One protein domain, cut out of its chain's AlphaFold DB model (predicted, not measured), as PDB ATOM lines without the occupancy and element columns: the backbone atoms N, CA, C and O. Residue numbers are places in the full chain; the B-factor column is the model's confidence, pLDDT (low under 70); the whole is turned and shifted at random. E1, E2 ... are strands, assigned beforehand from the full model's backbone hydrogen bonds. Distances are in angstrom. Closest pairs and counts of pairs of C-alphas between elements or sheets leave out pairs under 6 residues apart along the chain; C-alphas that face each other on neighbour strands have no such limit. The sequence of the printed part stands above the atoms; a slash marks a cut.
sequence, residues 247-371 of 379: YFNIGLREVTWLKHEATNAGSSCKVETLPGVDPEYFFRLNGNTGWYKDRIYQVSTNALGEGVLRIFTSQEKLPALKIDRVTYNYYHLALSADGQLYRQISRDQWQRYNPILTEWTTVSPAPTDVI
ATOM      1  N   TYR A 247     -65.271  78.047  93.455       87.50
ATOM      2  CA  TYR A 247     -64.605  78.833  94.502       87.50
ATOM      3  C   TYR A 247     -65.463  79.992  94.998       87.50
ATOM      4  O   TYR A 247     -65.366  80.335  96.172       87.50
ATOM      5  N   PHE A 248     -66.292  80.562  94.121       87.81
ATOM      6  CA  PHE A 248     -67.333  81.520  94.465       87.81
ATOM      7  C   PHE A 248     -68.662  81.089  93.854       87.81
ATOM      8  O   PHE A 248     -68.707  80.715  92.681       87.81
ATOM      9  N   ASN A 249     -69.748  81.197  94.615       83.88
ATOM     10  CA  ASN A 249     -71.108  81.061  94.096       83.88
ATOM     11  C   ASN A 249     -71.862  82.352  94.390       83.88
ATOM     12  O   ASN A 249     -71.892  82.808  95.535       83.88
ATOM     13  N   ILE A 250     -72.442  82.946  93.352       83.12
ATOM     14  CA  ILE A 250     -73.144  84.225  93.434       83.12
ATOM     15  C   ILE A 250     -74.640  83.918  93.396       83.12
ATOM     16  O   ILE A 250     -75.185  83.654  92.328       83.12
ATOM     17  N   GLY A 251     -75.287  83.927  94.560       77.88
ATOM     18  CA  GLY A 251     -76.728  83.703  94.673       77.88
ATOM     19  C   GLY A 251     -77.529  85.003  94.757       77.88
ATOM     20  O   GLY A 251     -76.981  86.106  94.764       77.88
ATOM     21  N   LEU A 252     -78.849  84.873  94.902       78.69
ATOM     22  CA  LEU A 252     -79.772  86.010  95.036       78.69
ATOM     23  C   LEU A 252     -79.474  86.932  96.237       78.69
ATOM     24  O   LEU A 252     -79.776  88.123  96.189       78.69
ATOM     25  N   ARG A 253     -78.972  86.379  97.348       83.06
ATOM     26  CA  ARG A 253     -78.852  87.094  98.639       83.06
ATOM     27  C   ARG A 253     -77.438  87.171  99.182       83.06
ATOM     28  O   ARG A 253     -77.153  88.040  99.998       83.06
ATOM     29  N   GLU A 254     -76.585  86.252  98.766       88.25
ATOM     30  CA  GLU A 254     -75.250  86.105  99.310       88.25
ATOM     31  C   GLU A 254     -74.280  85.604  98.250       88.25
ATOM     32  O   GLU A 254     -74.658  84.920  97.297       88.25
ATOM     33  N   VAL A 255     -73.015  85.966  98.435       89.50
ATOM     34  CA  VAL A 255     -71.902  85.344  97.728       89.50
ATOM     35  C   VAL A 255     -71.266  84.373  98.698       89.50
ATOM     36  O   VAL A 255     -70.881  84.767  99.798       89.50
ATOM     37  N   THR A 256     -71.160  83.109  98.311       91.50
ATOM     38  CA  THR A 256     -70.457  82.103  99.108       91.50
ATOM     39  C   THR A 256     -69.107  81.791  98.490       91.50
ATOM     40  O   THR A 256     -68.914  81.967  97.287       91.50
ATOM     41  N   TRP A 257     -68.167  81.340  99.313       93.44
ATOM     42  CA  TRP A 257     -66.851  80.898  98.886       93.44
ATOM     43  C   TRP A 257     -66.576  79.461  99.334       93.44
ATOM     44  O   TRP A 257     -67.129  78.985 100.329       93.44
ATOM     45  N   LEU A 258     -65.731  78.758  98.585       92.81
ATOM     46  CA  LEU A 258     -65.402  77.359  98.839       92.81
ATOM     47  C   LEU A 258     -64.525  77.197 100.078       92.81
ATOM     48  O   LEU A 258     -63.343  77.530 100.056       92.81
ATOM     49  N   LYS A 259     -65.087  76.594 101.125       93.44
ATOM     50  CA  LYS A 259     -64.378  76.259 102.362       93.44
ATOM     51  C   LYS A 259     -63.804  74.847 102.345       93.44
ATOM     52  O   LYS A 259     -62.778  74.600 102.971       93.44
ATOM     53  N   HIS A 260     -64.465  73.913 101.667       89.69
ATOM     54  CA  HIS A 260     -63.976  72.545 101.528       89.69
ATOM     55  C   HIS A 260     -64.496  71.899 100.242       89.69
ATOM     56  O   HIS A 260     -65.703  71.915  99.988       89.69
ATOM     57  N   GLU A 261     -63.606  71.297  99.458       87.62
ATOM     58  CA  GLU A 261     -63.944  70.533  98.255       87.62
ATOM     59  C   GLU A 261     -64.743  69.263  98.583       87.62
ATOM     60  O   GLU A 261     -64.720  68.743  99.703       87.62
ATOM     61  N   ALA A 262     -65.465  68.748  97.592       82.62
ATOM     62  CA  ALA A 262     -66.077  67.436  97.687       82.62
ATOM     63  C   ALA A 262     -64.984  66.361  97.759       82.62
ATOM     64  O   ALA A 262     -63.946  66.468  97.108       82.62
ATOM     65  N   THR A 263     -65.212  65.307  98.539       75.75
ATOM     66  CA  THR A 263     -64.255  64.198  98.627       75.75
ATOM     67  C   THR A 263     -64.652  63.078  97.675       75.75
ATOM     68  O   THR A 263     -65.835  62.797  97.490       75.75
ATOM     69  N   ASN A 264     -63.664  62.348  97.149       69.25
ATOM     70  CA  ASN A 264     -63.906  61.136  96.349       69.25
ATOM     71  C   ASN A 264     -64.683  60.051  97.121       69.25
ATOM     72  O   ASN A 264     -65.259  59.153  96.517       69.25
ATOM     73  N   ALA A 265     -64.718  60.142  98.455       70.75
ATOM     74  CA  ALA A 265     -65.506  59.280  99.332       70.75
ATOM     75  C   ALA A 265     -66.990  59.699  99.439       70.75
ATOM     76  O   ALA A 265     -67.736  59.097 100.209       70.75
ATOM     77  N   GLY A 266     -67.428  60.719  98.688       59.72
ATOM     78  CA  GLY A 266     -68.835  61.113  98.555       59.72
ATOM     79  C   GLY A 266     -69.291  62.269  99.451       59.72
ATOM     80  O   GLY A 266     -70.492  62.490  99.574       59.72
ATOM     81  N   SER A 267     -68.381  63.017 100.090       74.81
ATOM     82  CA  SER A 267     -68.775  64.227 100.835       74.81
ATOM     83  C   SER A 267     -69.071  65.386  99.883       74.81
ATOM     84  O   SER A 267     -68.280  65.638  98.981       74.81
ATOM     85  N   SER A 268     -70.169  66.113 100.107       80.50
ATOM     86  CA  SER A 268     -70.506  67.336  99.360       80.50
ATOM     87  C   SER A 268     -69.555  68.496  99.679       80.50
ATOM     88  O   SER A 268     -68.961  68.539 100.761       80.50
ATOM     89  N   CYS A 269     -69.461  69.464  98.761       85.31
ATOM     90  CA  CYS A 269     -68.731  70.714  98.978       85.31
ATOM     91  C   CYS A 269     -69.261  71.447 100.222       85.31
ATOM     92  O   CYS A 269     -70.468  71.465 100.475       85.31
ATOM     93  N   LYS A 270     -68.372  72.111 100.965       90.31
ATOM     94  CA  LYS A 270     -68.753  73.057 102.021       90.31
ATOM     95  C   LYS A 270     -68.398  74.465 101.585       90.31
ATOM     96  O   LYS A 270     -67.262  74.730 101.193       90.31
ATOM     97  N   VAL A 271     -69.359  75.366 101.708       91.69
ATOM     98  CA  VAL A 271     -69.198  76.782 101.384       91.69
ATOM     99  C   VAL A 271     -69.492  77.641 102.608       91.69
ATOM    100  O   VAL A 271     -70.135  77.187 103.556       91.69
ATOM    101  N   GLU A 272     -69.000  78.872 102.596       94.69
ATOM    102  CA  GLU A 272     -69.266  79.870 103.629       94.69
ATOM    103  C   GLU A 272     -69.621  81.213 102.987       94.69
ATOM    104  O   GLU A 272     -69.083  81.573 101.944       94.69
ATOM    105  N   THR A 273     -70.545  81.954 103.592       95.00
ATOM    106  CA  THR A 273     -70.981  83.266 103.101       95.00
ATOM    107  C   THR A 273     -69.893  84.322 103.291       95.00
ATOM    108  O   THR A 273     -69.316  84.444 104.370       95.00
ATOM    109  N   LEU A 274     -69.638  85.131 102.260       95.44
ATOM    110  CA  LEU A 274     -68.814  86.331 102.365       95.44
ATOM    111  C   LEU A 274     -69.587  87.431 103.114       95.44
ATOM    112  O   LEU A 274     -70.591  87.939 102.604       95.44
ATOM    113  N   PRO A 275     -69.139  87.850 104.310       92.56
ATOM    114  CA  PRO A 275     -69.872  88.827 105.104       92.56
ATOM    115  C   PRO A 275     -69.816  90.222 104.466       92.56
ATOM    116  O   PRO A 275     -68.748  90.714 104.100       92.56
ATOM    117  N   GLY A 276     -70.973  90.885 104.370       91.00
ATOM    118  CA  GLY A 276     -71.086  92.264 103.872       91.00
ATOM    119  C   GLY A 276     -70.869  92.431 102.362       91.00
ATOM    120  O   GLY A 276     -70.754  93.564 101.879       91.00
ATOM    121  N   VAL A 277     -70.811  91.324 101.622       92.56
ATOM    122  CA  VAL A 277     -70.731  91.322 100.162       92.56
ATOM    123  C   VAL A 277     -72.140  91.251  99.599       92.56
ATOM    124  O   VAL A 277     -72.830  90.245  99.746       92.56
ATOM    125  N   ASP A 278     -72.558  92.337  98.959       87.38
ATOM    126  CA  ASP A 278     -73.775  92.354  98.162       87.38
ATOM    127  C   ASP A 278     -73.503  91.619  96.840       87.38
ATOM    128  O   ASP A 278     -72.616  92.058  96.089       87.38
ATOM    129  N   PRO A 279     -74.233  90.526  96.541       83.56
ATOM    130  CA  PRO A 279     -74.094  89.823  95.280       83.56
ATOM    131  C   PRO A 279     -74.134  90.760  94.088       83.56
ATOM    132  O   PRO A 279     -73.296  90.585  93.212       83.56
ATOM    133  N   GLU A 280     -75.007  91.780  94.077       79.69
ATOM    134  CA  GLU A 280     -75.217  92.698  92.947       79.69
ATOM    135  C   GLU A 280     -73.950  93.450  92.507       79.69
ATOM    136  O   GLU A 280     -73.853  93.859  91.352       79.69
ATOM    137  N   TYR A 281     -72.953  93.583  93.388       85.00
ATOM    138  CA  TYR A 281     -71.700  94.283  93.091       85.00
ATOM    139  C   TYR A 281     -70.484  93.360  93.011       85.00
ATOM    140  O   TYR A 281     -69.380  93.836  92.752       85.00
ATOM    141  N   PHE A 282     -70.656  92.060  93.252       87.31
ATOM    142  CA  PHE A 282     -69.563  91.098  93.178       87.31
ATOM    143  C   PHE A 282     -69.354  90.644  91.733       87.31
ATOM    144  O   PHE A 282     -70.290  90.166  91.094       87.31
ATOM    145  N   PHE A 283     -68.135  90.782  91.223       82.38
ATOM    146  CA  PHE A 283     -67.736  90.336  89.890       82.38
ATOM    147  C   PHE A 283     -66.692  89.236  90.013       82.38
ATOM    148  O   PHE A 283     -65.715  89.387  90.748       82.38
ATOM    149  N   ARG A 284     -66.854  88.139  89.281       81.94
ATOM    150  CA  ARG A 284     -65.840  87.090  89.231       81.94
ATOM    151  C   ARG A 284     -64.796  87.465  88.181       81.94
ATOM    152  O   ARG A 284     -65.100  87.567  87.001       81.94
ATOM    153  N   LEU A 285     -63.560  87.702  88.619       80.69
ATOM    154  CA  LEU A 285     -62.456  88.029  87.710       80.69
ATOM    155  C   LEU A 285     -61.945  86.776  86.995       80.69
ATOM    156  O   LEU A 285     -61.592  86.836  85.821       80.69
ATOM    157  N   ASN A 286     -61.880  85.662  87.724       77.88
ATOM    158  CA  ASN A 286     -61.524  84.338  87.226       77.88
ATOM    159  C   ASN A 286     -62.095  83.264  88.171       77.88
ATOM    160  O   ASN A 286     -62.716  83.585  89.189       77.88
ATOM    161  N   GLY A 287     -61.848  81.986  87.891       77.88
ATOM    162  CA  GLY A 287     -62.416  80.870  88.645       77.88
ATOM    163  C   GLY A 287     -62.248  80.957  90.166       77.88
ATOM    164  O   GLY A 287     -63.156  80.532  90.871       77.88
ATOM    165  N   ASN A 288     -61.149  81.527  90.679       85.44
ATOM    166  CA  ASN A 288     -60.829  81.573  92.111       85.44
ATOM    167  C   ASN A 288     -60.642  82.982  92.695       85.44
ATOM    168  O   ASN A 288     -60.266  83.111  93.863       85.44
ATOM    169  N   THR A 289     -60.870  84.027  91.900       87.25
ATOM    170  CA  THR A 289     -60.651  85.422  92.280       87.25
ATOM    171  C   THR A 289     -61.868  86.262  91.910       87.25
ATOM    172  O   THR A 289     -62.331  86.250  90.771       87.25
ATOM    173  N   GLY A 290     -62.385  87.018  92.873       88.50
ATOM    174  CA  GLY A 290     -63.505  87.931  92.701       88.50
ATOM    175  C   GLY A 290     -63.162  89.348  93.139       88.50
ATOM    176  O   GLY A 290     -62.251  89.572  93.933       88.50
ATOM    177  N   TRP A 291     -63.909  90.306  92.618       89.69
ATOM    178  CA  TRP A 291     -63.817  91.727  92.917       89.69
ATOM    179  C   TRP A 291     -65.136  92.216  93.505       89.69
ATOM    180  O   TRP A 291     -66.212  91.892  93.003       89.69
ATOM    181  N   TYR A 292     -65.054  93.017  94.563       90.56
ATOM    182  CA  TYR A 292     -66.193  93.734  95.122       90.56
ATOM    183  C   TYR A 292     -65.708  95.048  95.722       90.56
ATOM    184  O   TYR A 292     -65.028  95.059  96.750       90.56
ATOM    185  N   LYS A 293     -66.088  96.157  95.077       87.00
ATOM    186  CA  LYS A 293     -65.695  97.520  95.467       87.00
ATOM    187  C   LYS A 293     -64.166  97.647  95.553       87.00
ATOM    188  O   LYS A 293     -63.473  97.413  94.577       87.00
ATOM    189  N   ASP A 294     -63.623  97.983  96.710       83.81
ATOM    190  CA  ASP A 294     -62.197  98.188  96.963       83.81
ATOM    191  C   ASP A 294     -61.422  96.900  97.282       83.81
ATOM    192  O   ASP A 294     -60.255  96.962  97.678       83.81
ATOM    193  N   ARG A 295     -62.055  95.727  97.130       88.50
ATOM    194  CA  ARG A 295     -61.508  94.446  97.587       88.50
ATOM    195  C   ARG A 295     -61.412  93.405  96.485       88.50
ATOM    196  O   ARG A 295     -62.332  93.224  95.684       88.50
ATOM    197  N   ILE A 296     -60.321  92.648  96.536       89.19
ATOM    198  CA  ILE A 296     -60.099  91.425  95.772       89.19
ATOM    199  C   ILE A 296     -60.163  90.239  96.730       89.19
ATOM    200  O   ILE A 296     -59.432  90.178  97.715       89.19
ATOM    201  N   TYR A 297     -61.037  89.289  96.436       92.38
ATOM    202  CA  TYR A 297     -61.216  88.052  97.183       92.38
ATOM    203  C   TYR A 297     -60.560  86.929  96.393       92.38
ATOM    204  O   TYR A 297     -60.908  86.725  95.237       92.38
ATOM    205  N   GLN A 298     -59.645  86.181  96.997       91.31
ATOM    206  CA  GLN A 298     -59.001  85.040  96.355       91.31
ATOM    207  C   GLN A 298     -59.134  83.800  97.226       91.31
ATOM    208  O   GLN A 298     -58.809  83.833  98.412       91.31
ATOM    209  N   VAL A 299     -59.562  82.696  96.621       91.50
ATOM    210  CA  VAL A 299     -59.624  81.395  97.281       91.50
ATOM    211  C   VAL A 299     -58.541  80.485  96.715       91.50
ATOM    212  O   VAL A 299     -58.314  80.414  95.507       91.50
ATOM    213  N   SER A 300     -57.857  79.772  97.599       90.38
ATOM    214  CA  SER A 300     -56.963  78.669  97.245       90.38
ATOM    215  C   SER A 300     -57.361  77.426  98.021       90.38
ATOM    216  O   SER A 300     -57.711  77.555  99.191       90.38
ATOM    217  N   THR A 301     -57.252  76.245  97.424       89.25
ATOM    218  CA  THR A 301     -57.443  74.971  98.128       89.25
ATOM    219  C   THR A 301     -56.099  74.309  98.424       89.25
ATOM    220  O   THR A 301     -55.171  74.361  97.613       89.25
ATOM    221  N   ASN A 302     -55.953  73.755  99.629       88.06
ATOM    222  CA  ASN A 302     -54.771  72.979  99.999       88.06
ATOM    223  C   ASN A 302     -54.888  71.525  99.495       88.06
ATOM    224  O   ASN A 302     -55.908  71.122  98.946       88.06
ATOM    225  N   ALA A 303     -53.847  70.713  99.707       85.69
ATOM    226  CA  ALA A 303     -53.824  69.315  99.263       85.69
ATOM    227  C   ALA A 303     -54.909  68.421  99.904       85.69
ATOM    228  O   ALA A 303     -55.133  67.309  99.434       85.69
ATOM    229  N   LEU A 304     -55.560  68.888 100.974       85.00
ATOM    230  CA  LEU A 304     -56.668  68.205 101.648       85.00
ATOM    231  C   LEU A 304     -58.042  68.692 101.158       85.00
ATOM    232  O   LEU A 304     -59.063  68.210 101.639       85.00
ATOM    233  N   GLY A 305     -58.076  69.633 100.209       85.69
ATOM    234  CA  GLY A 305     -59.302  70.244  99.704       85.69
ATOM    235  C   GLY A 305     -59.855  71.352 100.602       85.69
ATOM    236  O   GLY A 305     -60.966  71.820 100.361       85.69
ATOM    237  N   GLU A 306     -59.124  71.799 101.626       90.88
ATOM    238  CA  GLU A 306     -59.558  72.904 102.486       90.88
ATOM    239  C   GLU A 306     -59.280  74.244 101.804       90.88
ATOM    240  O   GLU A 306     -58.156  74.534 101.378       90.88
ATOM    241  N   GLY A 307     -60.317  75.068 101.714       91.81
ATOM    242  CA  GLY A 307     -60.259  76.399 101.142       91.81
ATOM    243  C   GLY A 307     -59.700  77.427 102.122       91.81
ATOM    244  O   GLY A 307     -60.070  77.473 103.296       91.81
ATOM    245  N   VAL A 308     -58.848  78.307 101.609       94.00
ATOM    246  CA  VAL A 308     -58.301  79.469 102.309       94.00
ATOM    247  C   VAL A 308     -58.696  80.717 101.533       94.00
ATOM    248  O   VAL A 308     -58.245  80.911 100.403       94.00
ATOM    249  N   LEU A 309     -59.519  81.562 102.153       94.62
ATOM    250  CA  LEU A 309     -59.880  82.874 101.630       94.62
ATOM    251  C   LEU A 309     -58.831  83.914 102.032       94.62
ATOM    252  O   LEU A 309     -58.511  84.072 103.210       94.62
ATOM    253  N   ARG A 310     -58.334  84.665 101.052       92.38
ATOM    254  CA  ARG A 310     -57.519  85.866 101.245       92.38
ATOM    255  C   ARG A 310     -58.248  87.063 100.660       92.38
ATOM    256  O   ARG A 310     -58.846  86.961  99.591       92.38
ATOM    257  N   ILE A 311     -58.202  88.182 101.368       91.81
ATOM    258  CA  ILE A 311     -58.823  89.438 100.952       91.81
ATOM    259  C   ILE A 311     -57.700  90.454 100.814       91.81
ATOM    260  O   ILE A 311     -56.892  90.582 101.729       91.81
ATOM    261  N   PHE A 312     -57.663  91.139  99.681       86.69
ATOM    262  CA  PHE A 312     -56.684  92.170  99.375       86.69
ATOM    263  C   PHE A 312     -57.389  93.488  99.084       86.69
ATOM    264  O   PHE A 312     -58.492  93.503  98.535       86.69
ATOM    265  N   THR A 313     -56.731  94.589  99.409       81.31
ATOM    266  CA  THR A 313     -57.145  95.954  99.067       81.31
ATOM    267  C   THR A 313     -56.283  96.525  97.941       81.31
ATOM    268  O   THR A 313     -55.209  95.999  97.647       81.31
ATOM    269  N   SER A 314     -56.719  97.628  97.323       68.50
ATOM    270  CA  SER A 314     -55.959  98.332  96.271       68.50
ATOM    271  C   SER A 314     -54.570  98.820  96.716       68.50
ATOM    272  O   SER A 314     -53.733  99.123  95.875       68.50
ATOM    273  N   GLN A 315     -54.302  98.891  98.023       70.69
ATOM    274  CA  GLN A 315     -53.015  99.328  98.575       70.69
ATOM    275  C   GLN A 315     -52.035  98.176  98.821       70.69
ATOM    276  O   GLN A 315     -50.843  98.401  99.036       70.69
ATOM    277  N   GLU A 316     -52.522  96.938  98.813       73.50
ATOM    278  CA  GLU A 316     -51.709  95.755  99.056       73.50
ATOM    279  C   GLU A 316     -51.167  95.198  97.741       73.50
ATOM    280  O   GLU A 316     -51.731  95.394  96.664       73.50
ATOM    281  N   LYS A 317     -50.056  94.457  97.815       72.50
ATOM    282  CA  LYS A 317     -49.544  93.744  96.645       72.50
ATOM    283  C   LYS A 317     -50.554  92.671  96.239       72.50
ATOM    284  O   LYS A 317     -50.644  91.625  96.883       72.50
ATOM    285  N   LEU A 318     -51.281  92.940  95.161       71.81
ATOM    286  CA  LEU A 318     -52.280  92.027  94.625       71.81
ATOM    287  C   LEU A 318     -51.611  90.757  94.071       71.81
ATOM    288  O   LEU A 318     -50.517  90.826  93.496       71.81
ATOM    289  N   PRO A 319     -52.234  89.582  94.255       67.75
ATOM    290  CA  PRO A 319     -51.770  88.370  93.605       67.75
ATOM    291  C   PRO A 319     -51.960  88.518  92.094       67.75
ATOM    292  O   PRO A 319     -53.002  88.987  91.640       67.75
ATOM    293  N   ALA A 320     -50.969  88.090  91.313       67.50
ATOM    294  CA  ALA A 320     -51.125  88.050  89.867       67.50
ATOM    295  C   ALA A 320     -52.275  87.093  89.510       67.50
ATOM    296  O   ALA A 320     -52.293  85.940  89.960       67.50
ATOM    297  N   LEU A 321     -53.243  87.572  88.728       72.12
ATOM    298  CA  LEU A 321     -54.347  86.745  88.260       72.12
ATOM    299  C   LEU A 321     -53.806  85.654  87.336       72.12
ATOM    300  O   LEU A 321     -53.088  85.923  86.373       72.12
ATOM    301  N   LYS A 322     -54.190  84.405  87.608       68.38
ATOM    302  CA  LYS A 322     -54.028  83.336  86.624       68.38
ATOM    303  C   LYS A 322     -55.034  83.572  85.503       68.38
ATOM    304  O   LYS A 322     -56.219  83.788  85.774       68.38
ATOM    305  N   ILE A 323     -54.549  83.543  84.269       63.62
ATOM    306  CA  ILE A 323     -55.395  83.648  83.085       63.62
ATOM    307  C   ILE A 323     -56.146  82.324  82.939       63.62
ATOM    308  O   ILE A 323     -55.525  81.266  82.843       63.62
ATOM    309  N   ASP A 324     -57.472  82.385  82.943       61.16
ATOM    310  CA  ASP A 324     -58.344  81.282  82.551       61.16
ATOM    311  C   ASP A 324     -59.266  81.733  81.409       61.16
ATOM    312  O   ASP A 324     -59.093  82.817  80.859       61.16
ATOM    313  N   ARG A 325     -60.240  80.903  81.031       53.34
ATOM    314  CA  ARG A 325     -61.177  81.208  79.941       53.34
ATOM    315  C   ARG A 325     -61.997  82.484  80.185       53.34
ATOM    316  O   ARG A 325     -62.362  83.139  79.215       53.34
ATOM    317  N   VAL A 326     -62.274  82.824  81.447       55.28
ATOM    318  CA  VAL A 326     -62.977  84.051  81.843       55.28
ATOM    319  C   VAL A 326     -62.018  85.234  81.730       55.28
ATOM    320  O   VAL A 326     -62.352  86.218  81.077       55.28
ATOM    321  N   THR A 327     -60.793  85.117  82.255       55.22
ATOM    322  CA  THR A 327     -59.768  86.176  82.163       55.22
ATOM    323  C   THR A 327     -59.259  86.404  80.736       55.22
ATOM    324  O   THR A 327     -58.802  87.502  80.428       55.22
ATOM    325  N   TYR A 328     -59.316  85.391  79.862       52.97
ATOM    326  CA  TYR A 328     -58.774  85.429  78.497       52.97
ATOM    327  C   TYR A 328     -59.406  86.534  77.644       52.97
ATOM    328  O   TYR A 328     -58.725  87.164  76.841       52.97
ATOM    329  N   ASN A 329     -60.689  86.828  77.871       55.00
ATOM    330  CA  ASN A 329     -61.413  87.878  77.151       55.00
ATOM    331  C   ASN A 329     -61.135  89.292  77.697       55.00
ATOM    332  O   ASN A 329     -61.593  90.285  77.126       55.00
ATOM    333  N   TYR A 330     -60.398  89.404  78.805       62.66
ATOM    334  CA  TYR A 330     -60.074  90.663  79.466       62.66
ATOM    335  C   TYR A 330     -58.562  90.901  79.429       62.66
ATOM    336  O   TYR A 330     -57.877  90.855  80.452       62.66
ATOM    337  N   TYR A 331     -58.032  91.169  78.234       60.38
ATOM    338  CA  TYR A 331     -56.664  91.666  78.093       60.38
ATOM    339  C   TYR A 331     -56.496  92.923  78.975       60.38
ATOM    340  O   TYR A 331     -57.310  93.845  78.930       60.38
ATOM    341  N   HIS A 332     -55.470  92.921  79.832       78.50
ATOM    342  CA  HIS A 332     -55.055  94.047  80.683       78.50
ATOM    343  C   HIS A 332     -56.129  94.597  81.644       78.50
ATOM    344  O   HIS A 332     -56.537  95.759  81.563       78.50
ATOM    345  N   LEU A 333     -56.557  93.764  82.599       84.12
ATOM    346  CA  LEU A 333     -57.336  94.213  83.759       84.12
ATOM    347  C   LEU A 333     -56.483  95.043  84.723       84.12
ATOM    348  O   LEU A 333     -55.355  94.666  85.050       84.12
ATOM    349  N   ALA A 334     -57.053  96.131  85.234       85.38
ATOM    350  CA  ALA A 334     -56.410  96.991  86.216       85.38
ATOM    351  C   ALA A 334     -57.404  97.497  87.272       85.38
ATOM    352  O   ALA A 334     -58.597  97.649  87.000       85.38
ATOM    353  N   LEU A 335     -56.898  97.771  88.472       86.81
ATOM    354  CA  LEU A 335     -57.664  98.310  89.593       86.81
ATOM    355  C   LEU A 335     -57.106  99.680  89.980       86.81
ATOM    356  O   LEU A 335     -55.904  99.811  90.205       86.81
ATOM    357  N   SER A 336     -57.952 100.699  90.057       86.81
ATOM    358  CA  SER A 336     -57.558 102.014  90.576       86.81
ATOM    359  C   SER A 336     -57.532 102.041  92.106       86.81
ATOM    360  O   SER A 336     -58.092 101.174  92.783       86.81
ATOM    361  N   ALA A 337     -56.907 103.079  92.666       81.38
ATOM    362  CA  ALA A 337     -56.817 103.278  94.112       81.38
ATOM    363  C   ALA A 337     -58.188 103.315  94.822       81.38
ATOM    364  O   ALA A 337     -58.303 102.820  95.942       81.38
ATOM    365  N   ASP A 338     -59.226 103.845  94.166       79.81
ATOM    366  CA  ASP A 338     -60.608 103.899  94.667       79.81
ATOM    367  C   ASP A 338     -61.396 102.587  94.473       79.81
ATOM    368  O   ASP A 338     -62.585 102.523  94.789       79.81
ATOM    369  N   GLY A 339     -60.746 101.527  93.980       80.50
ATOM    370  CA  GLY A 339     -61.350 100.206  93.814       80.50
ATOM    371  C   GLY A 339     -62.121 100.020  92.512       80.50
ATOM    372  O   GLY A 339     -62.774  98.995  92.329       80.50
ATOM    373  N   GLN A 340     -62.074 100.972  91.583       88.50
ATOM    374  CA  GLN A 340     -62.756 100.832  90.306       88.50
ATOM    375  C   GLN A 340     -62.000  99.874  89.367       88.50
ATOM    376  O   GLN A 340     -60.790  99.980  89.160       88.50
ATOM    377  N   LEU A 341     -62.742  98.937  88.772       88.31
ATOM    378  CA  LEU A 341     -62.212  97.975  87.808       88.31
ATOM    379  C   LEU A 341     -62.182  98.569  86.392       88.31
ATOM    380  O   LEU A 341     -63.192  99.107  85.909       88.31
ATOM    381  N   TYR A 342     -61.035  98.422  85.734       88.81
ATOM    382  CA  TYR A 342     -60.772  98.852  84.367       88.81
ATOM    383  C   TYR A 342     -60.218  97.707  83.516       88.81
ATOM    384  O   TYR A 342     -59.589  96.781  84.027       88.81
ATOM    385  N   ARG A 343     -60.420  97.805  82.200       87.06
ATOM    386  CA  ARG A 343     -59.704  97.010  81.198       87.06
ATOM    387  C   ARG A 343     -59.143  97.917  80.116       87.06
ATOM    388  O   ARG A 343     -59.815  98.869  79.703       87.06
ATOM    389  N   GLN A 344     -57.943  97.614  79.647       85.56
ATOM    390  CA  GLN A 344     -57.330  98.305  78.521       85.56
ATOM    391  C   GLN A 344     -57.557  97.493  77.243       85.56
ATOM    392  O   GLN A 344     -57.069  96.377  77.114       85.56
ATOM    393  N   ILE A 345     -58.308  98.055  76.293       81.44
ATOM    394  CA  ILE A 345     -58.615  97.388  75.014       81.44
ATOM    395  C   ILE A 345     -57.554  97.700  73.956       81.44
ATOM    396  O   ILE A 345     -57.267  96.882  73.088       81.44
ATOM    397  N   SER A 346     -56.952  98.883  74.024       78.56
ATOM    398  CA  SER A 346     -55.815  99.271  73.193       78.56
ATOM    399  C   SER A 346     -54.958 100.285  73.947       78.56
ATOM    400  O   SER A 346     -55.344 100.739  75.025       78.56
ATOM    401  N   ARG A 347     -53.801 100.663  73.386       78.50
ATOM    402  CA  ARG A 347     -52.841 101.580  74.027       78.50
ATOM    403  C   ARG A 347     -53.515 102.812  74.651       78.50
ATOM    404  O   ARG A 347     -53.209 103.138  75.793       78.50
ATOM    405  N   ASP A 348     -54.489 103.398  73.957       80.94
ATOM    406  CA  ASP A 348     -55.154 104.640  74.374       80.94
ATOM    407  C   ASP A 348     -56.638 104.456  74.737       80.94
ATOM    408  O   ASP A 348     -57.312 105.417  75.109       80.94
ATOM    409  N   GLN A 349     -57.167 103.231  74.647       86.50
ATOM    410  CA  GLN A 349     -58.580 102.957  74.892       86.50
ATOM    411  C   GLN A 349     -58.778 102.119  76.148       86.50
ATOM    412  O   GLN A 349     -58.450 100.931  76.203       86.50
ATOM    413  N   TRP A 350     -59.411 102.745  77.132       90.06
ATOM    414  CA  TRP A 350     -59.759 102.132  78.401       90.06
ATOM    415  C   TRP A 350     -61.264 102.013  78.542       90.06
ATOM    416  O   TRP A 350     -62.023 102.851  78.048       90.06
ATOM    417  N   GLN A 351     -61.697 100.981  79.253       90.88
ATOM    418  CA  GLN A 351     -63.084 100.833  79.652       90.88
ATOM    419  C   GLN A 351     -63.196 100.638  81.154       90.88
ATOM    420  O   GLN A 351     -62.372  99.966  81.771       90.88
ATOM    421  N   ARG A 352     -64.248 101.217  81.724       90.94
ATOM    422  CA  ARG A 352     -64.625 101.081  83.127       90.94
ATOM    423  C   ARG A 352     -65.783 100.102  83.255       90.94
ATOM    424  O   ARG A 352     -66.758 100.226  82.511       90.94
ATOM    425  N   TYR A 353     -65.692  99.176  84.204       87.31
ATOM    426  CA  TYR A 353     -66.773  98.235  84.481       87.31
ATOM    427  C   TYR A 353     -67.859  98.861  85.361       87.31
ATOM    428  O   TYR A 353     -67.564  99.445  86.407       87.31
ATOM    429  N   ASN A 354     -69.120  98.715  84.964       85.88
ATOM    430  CA  ASN A 354     -70.273  99.035  85.792       85.88
ATOM    431  C   ASN A 354     -70.884  97.728  86.330       85.88
ATOM    432  O   ASN A 354     -71.526  97.020  85.557       85.88
ATOM    433  N   PRO A 355     -70.746  97.409  87.631       78.31
ATOM    434  CA  PRO A 355     -71.257  96.154  88.189       78.31
ATOM    435  C   PRO A 355     -72.781  96.022  88.172       78.31
ATOM    436  O   PRO A 355     -73.288  94.903  88.118       78.31
ATOM    437  N   ILE A 356     -73.505  97.146  88.205       75.56
ATOM    438  CA  ILE A 356     -74.973  97.166  88.206       75.56
ATOM    439  C   ILE A 356     -75.492  96.854  86.804       75.56
ATOM    440  O   ILE A 356     -76.379  96.024  86.630       75.56
ATOM    441  N   LEU A 357     -74.929  97.527  85.797       74.75
ATOM    442  CA  LEU A 357     -75.306  97.311  84.400       74.75
ATOM    443  C   LEU A 357     -74.612  96.100  83.786       74.75
ATOM    444  O   LEU A 357     -74.997  95.681  82.700       74.75
ATOM    445  N   THR A 358     -73.616  95.535  84.472       73.56
ATOM    446  CA  THR A 358     -72.762  94.439  83.994       73.56
ATOM    447  C   THR A 358     -72.106  94.746  82.646       73.56
ATOM    448  O   THR A 358     -71.898  93.868  81.819       73.56
ATOM    449  N   GLU A 359     -71.770  96.017  82.424       79.31
ATOM    450  CA  GLU A 359     -71.316  96.546  81.137       79.31
ATOM    451  C   GLU A 359     -69.974  97.268  81.272       79.31
ATOM    452  O   GLU A 359     -69.664  97.883  82.297       79.31
ATOM    453  N   TRP A 360     -69.194  97.234  80.195       84.69
ATOM    454  CA  TRP A 360     -67.959  97.995  80.067       84.69
ATOM    455  C   TRP A 360     -68.201  99.253  79.241       84.69
ATOM    456  O   TRP A 360     -68.668  99.183  78.107       84.69
ATOM    457  N   THR A 361     -67.859 100.416  79.790       89.38
ATOM    458  CA  THR A 361     -68.026 101.700  79.100       89.38
ATOM    459  C   THR A 361     -66.670 102.314  78.793       89.38
ATOM    460  O   THR A 361     -65.839 102.434  79.692       89.38
ATOM    461  N   THR A 362     -66.449 102.729  77.544       90.50
ATOM    462  CA  THR A 362     -65.240 103.468  77.152       90.50
ATOM    463  C   THR A 362     -65.114 104.756  77.954       90.50
ATOM    464  O   THR A 362     -66.074 105.513  78.085       90.50
ATOM    465  N   VAL A 363     -63.918 104.999  78.486       90.50
ATOM    466  CA  VAL A 363     -63.589 106.202  79.250       90.50
ATOM    467  C   VAL A 363     -62.504 107.006  78.545       90.50
ATOM    468  O   VAL A 363     -61.600 106.457  77.919       90.50
ATOM    469  N   SER A 364     -62.625 108.326  78.646       86.38
ATOM    470  CA  SER A 364     -61.620 109.295  78.222       86.38
ATOM    471  C   SER A 364     -61.644 110.457  79.224       86.38
ATOM    472  O   SER A 364     -62.735 110.976  79.487       86.38
ATOM    473  N   PRO A 365     -60.503 110.862  79.813       83.94
ATOM    474  CA  PRO A 365     -59.145 110.361  79.569       83.94
ATOM    475  C   PRO A 365     -58.890 108.958  80.157       83.94
ATOM    476  O   PRO A 365     -59.723 108.414  80.882       83.94
ATOM    477  N   ALA A 366     -57.738 108.368  79.820       85.25
ATOM    478  CA  ALA A 366     -57.268 107.120  80.422       85.25
ATOM    479  C   ALA A 366     -57.131 107.264  81.953       85.25
ATOM    480  O   ALA A 366     -56.786 108.351  82.428       85.25
ATOM    481  N   PRO A 367     -57.393 106.197  82.731       87.06
ATOM    482  CA  PRO A 367     -57.269 106.254  84.178       87.06
ATOM    483  C   PRO A 367     -55.799 106.430  84.579       87.06
ATOM    484  O   PRO A 367     -54.907 105.771  84.042       87.06
ATOM    485  N   THR A 368     -55.548 107.322  85.533       81.81
ATOM    486  CA  THR A 368     -54.245 107.466  86.190       81.81
ATOM    487  C   THR A 368     -54.199 106.578  87.433       81.81
ATOM    488  O   THR A 368     -55.238 106.300  88.029       81.81
ATOM    489  N   ASP A 369     -53.006 106.129  87.827       83.50
ATOM    490  CA  ASP A 369     -52.777 105.387  89.078       83.50
ATOM    491  C   ASP A 369     -53.576 104.076  89.208       83.50
ATOM    492  O   ASP A 369     -54.238 103.806  90.216       83.50
ATOM    493  N   VAL A 370     -53.501 103.241  88.169       85.06
ATOM    494  CA  VAL A 370     -54.052 101.880  88.178       85.06
ATOM    495  C   VAL A 370     -52.962 100.833  88.393       85.06
ATOM    496  O   VAL A 370     -51.843 100.954  87.893       85.06
ATOM    497  N   ILE A 371     -53.305  99.773  89.115       83.00
ATOM    498  CA  ILE A 371     -52.455  98.608  89.345       83.00
ATOM    499  C   ILE A 371     -52.912  97.497  88.404       83.00
ATOM    500  O   ILE A 371     -54.078  97.100  88.436       83.00
TER     501      ILE A 371
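Overview. This is residues 247 to 371 of the 379 residues of an uncharacterized protein of Salmonella enterica subsp. enterica serovar Lubbock (UniProt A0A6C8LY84). Two all-strand lobes stand end to end along the longest axis: a small sandwich, with the sheet E4 E5 E6 E7 facing the smaller sheet E1 E2 E3, and a strongly twisted sheet, E8 E9 E10 E11. The long link from E7 to E8 joins the lobes. The printed part has 125 residues, with no named helix and eleven named strands, E1 to E11 in chain order; each sheet is antiparallel in the order just given. The class is all strand, though under half of the residues, 56 of 125, are in named elements. The whole is compact, with a radius of gyration of the C-alphas of 15.7 A, yet elongated, spanning 54 by 28 by 26 A.

Along the chain. E4 is residues 283 to 286, with C-alpha 283 at (-67.736, 90.336, 89.890), and E5 is residues 289 to 292. E6, residues 295 to 301, and E7, residues 307 to 313, each measure 19.9 A from first to last C-alpha. E1, residues 248 to 250, begins at C-alpha (-67.333, 81.520, 94.465). E2 is residues 255 to 260, 15.5 A long, and E3 residues 270 to 273. E8 is residues 333 to 336; E9, residues 341 to 346, measures 16.0 A and E10, residues 349 to 354, 16.5 A. E11, residues 359 to 363, is 12.5 A long and ends at C-alpha (-63.589, 106.202, 79.250).

Arrangement. E4 E5 E6 E7 is a meander, each strand the antiparallel neighbour of the one before. N 283 and O 291 are 2.8 A apart between E4 and E5, N 290 and O 297 2.8 A between E5 and E6, and N 298 and O 310 2.8 A between E6 and E7. This sheet and the meander E1 E2 E3 form a sandwich, two sheets face to face, their best planes 28 degrees apart. The closest C-alphas of E2 and E7, Lys 259 and Gly 307, are 4.3 A apart. Between E1 and E2, N 249 and O 256 are within hydrogen-bond range at 2.9 A, and between E2 and E3, N 257 and O 272 are within hydrogen-bond range at 2.8 A. The third meander, E8 E9 E10 E11, has N 334 and O 342 at 2.9 A, N 343 and O 351 at 2.9 A, and N 352 and O 361 at 2.9 A. E5 and E9 are only just apart, their closest C-alphas at 8.2 A. Residues 370 to 371 pair antiparallel with residues 335 to 336 of E8.

Size, cuts and confidence. The two C-alphas farthest apart, those of Ala 265 and Pro 365, are 55.1 A apart. The printed part has no cut. The link from E7 to E8, 19 residues, is long. Mean pLDDT of the printed part is 82.4; 15 residues are under 70, among them 322 to 331.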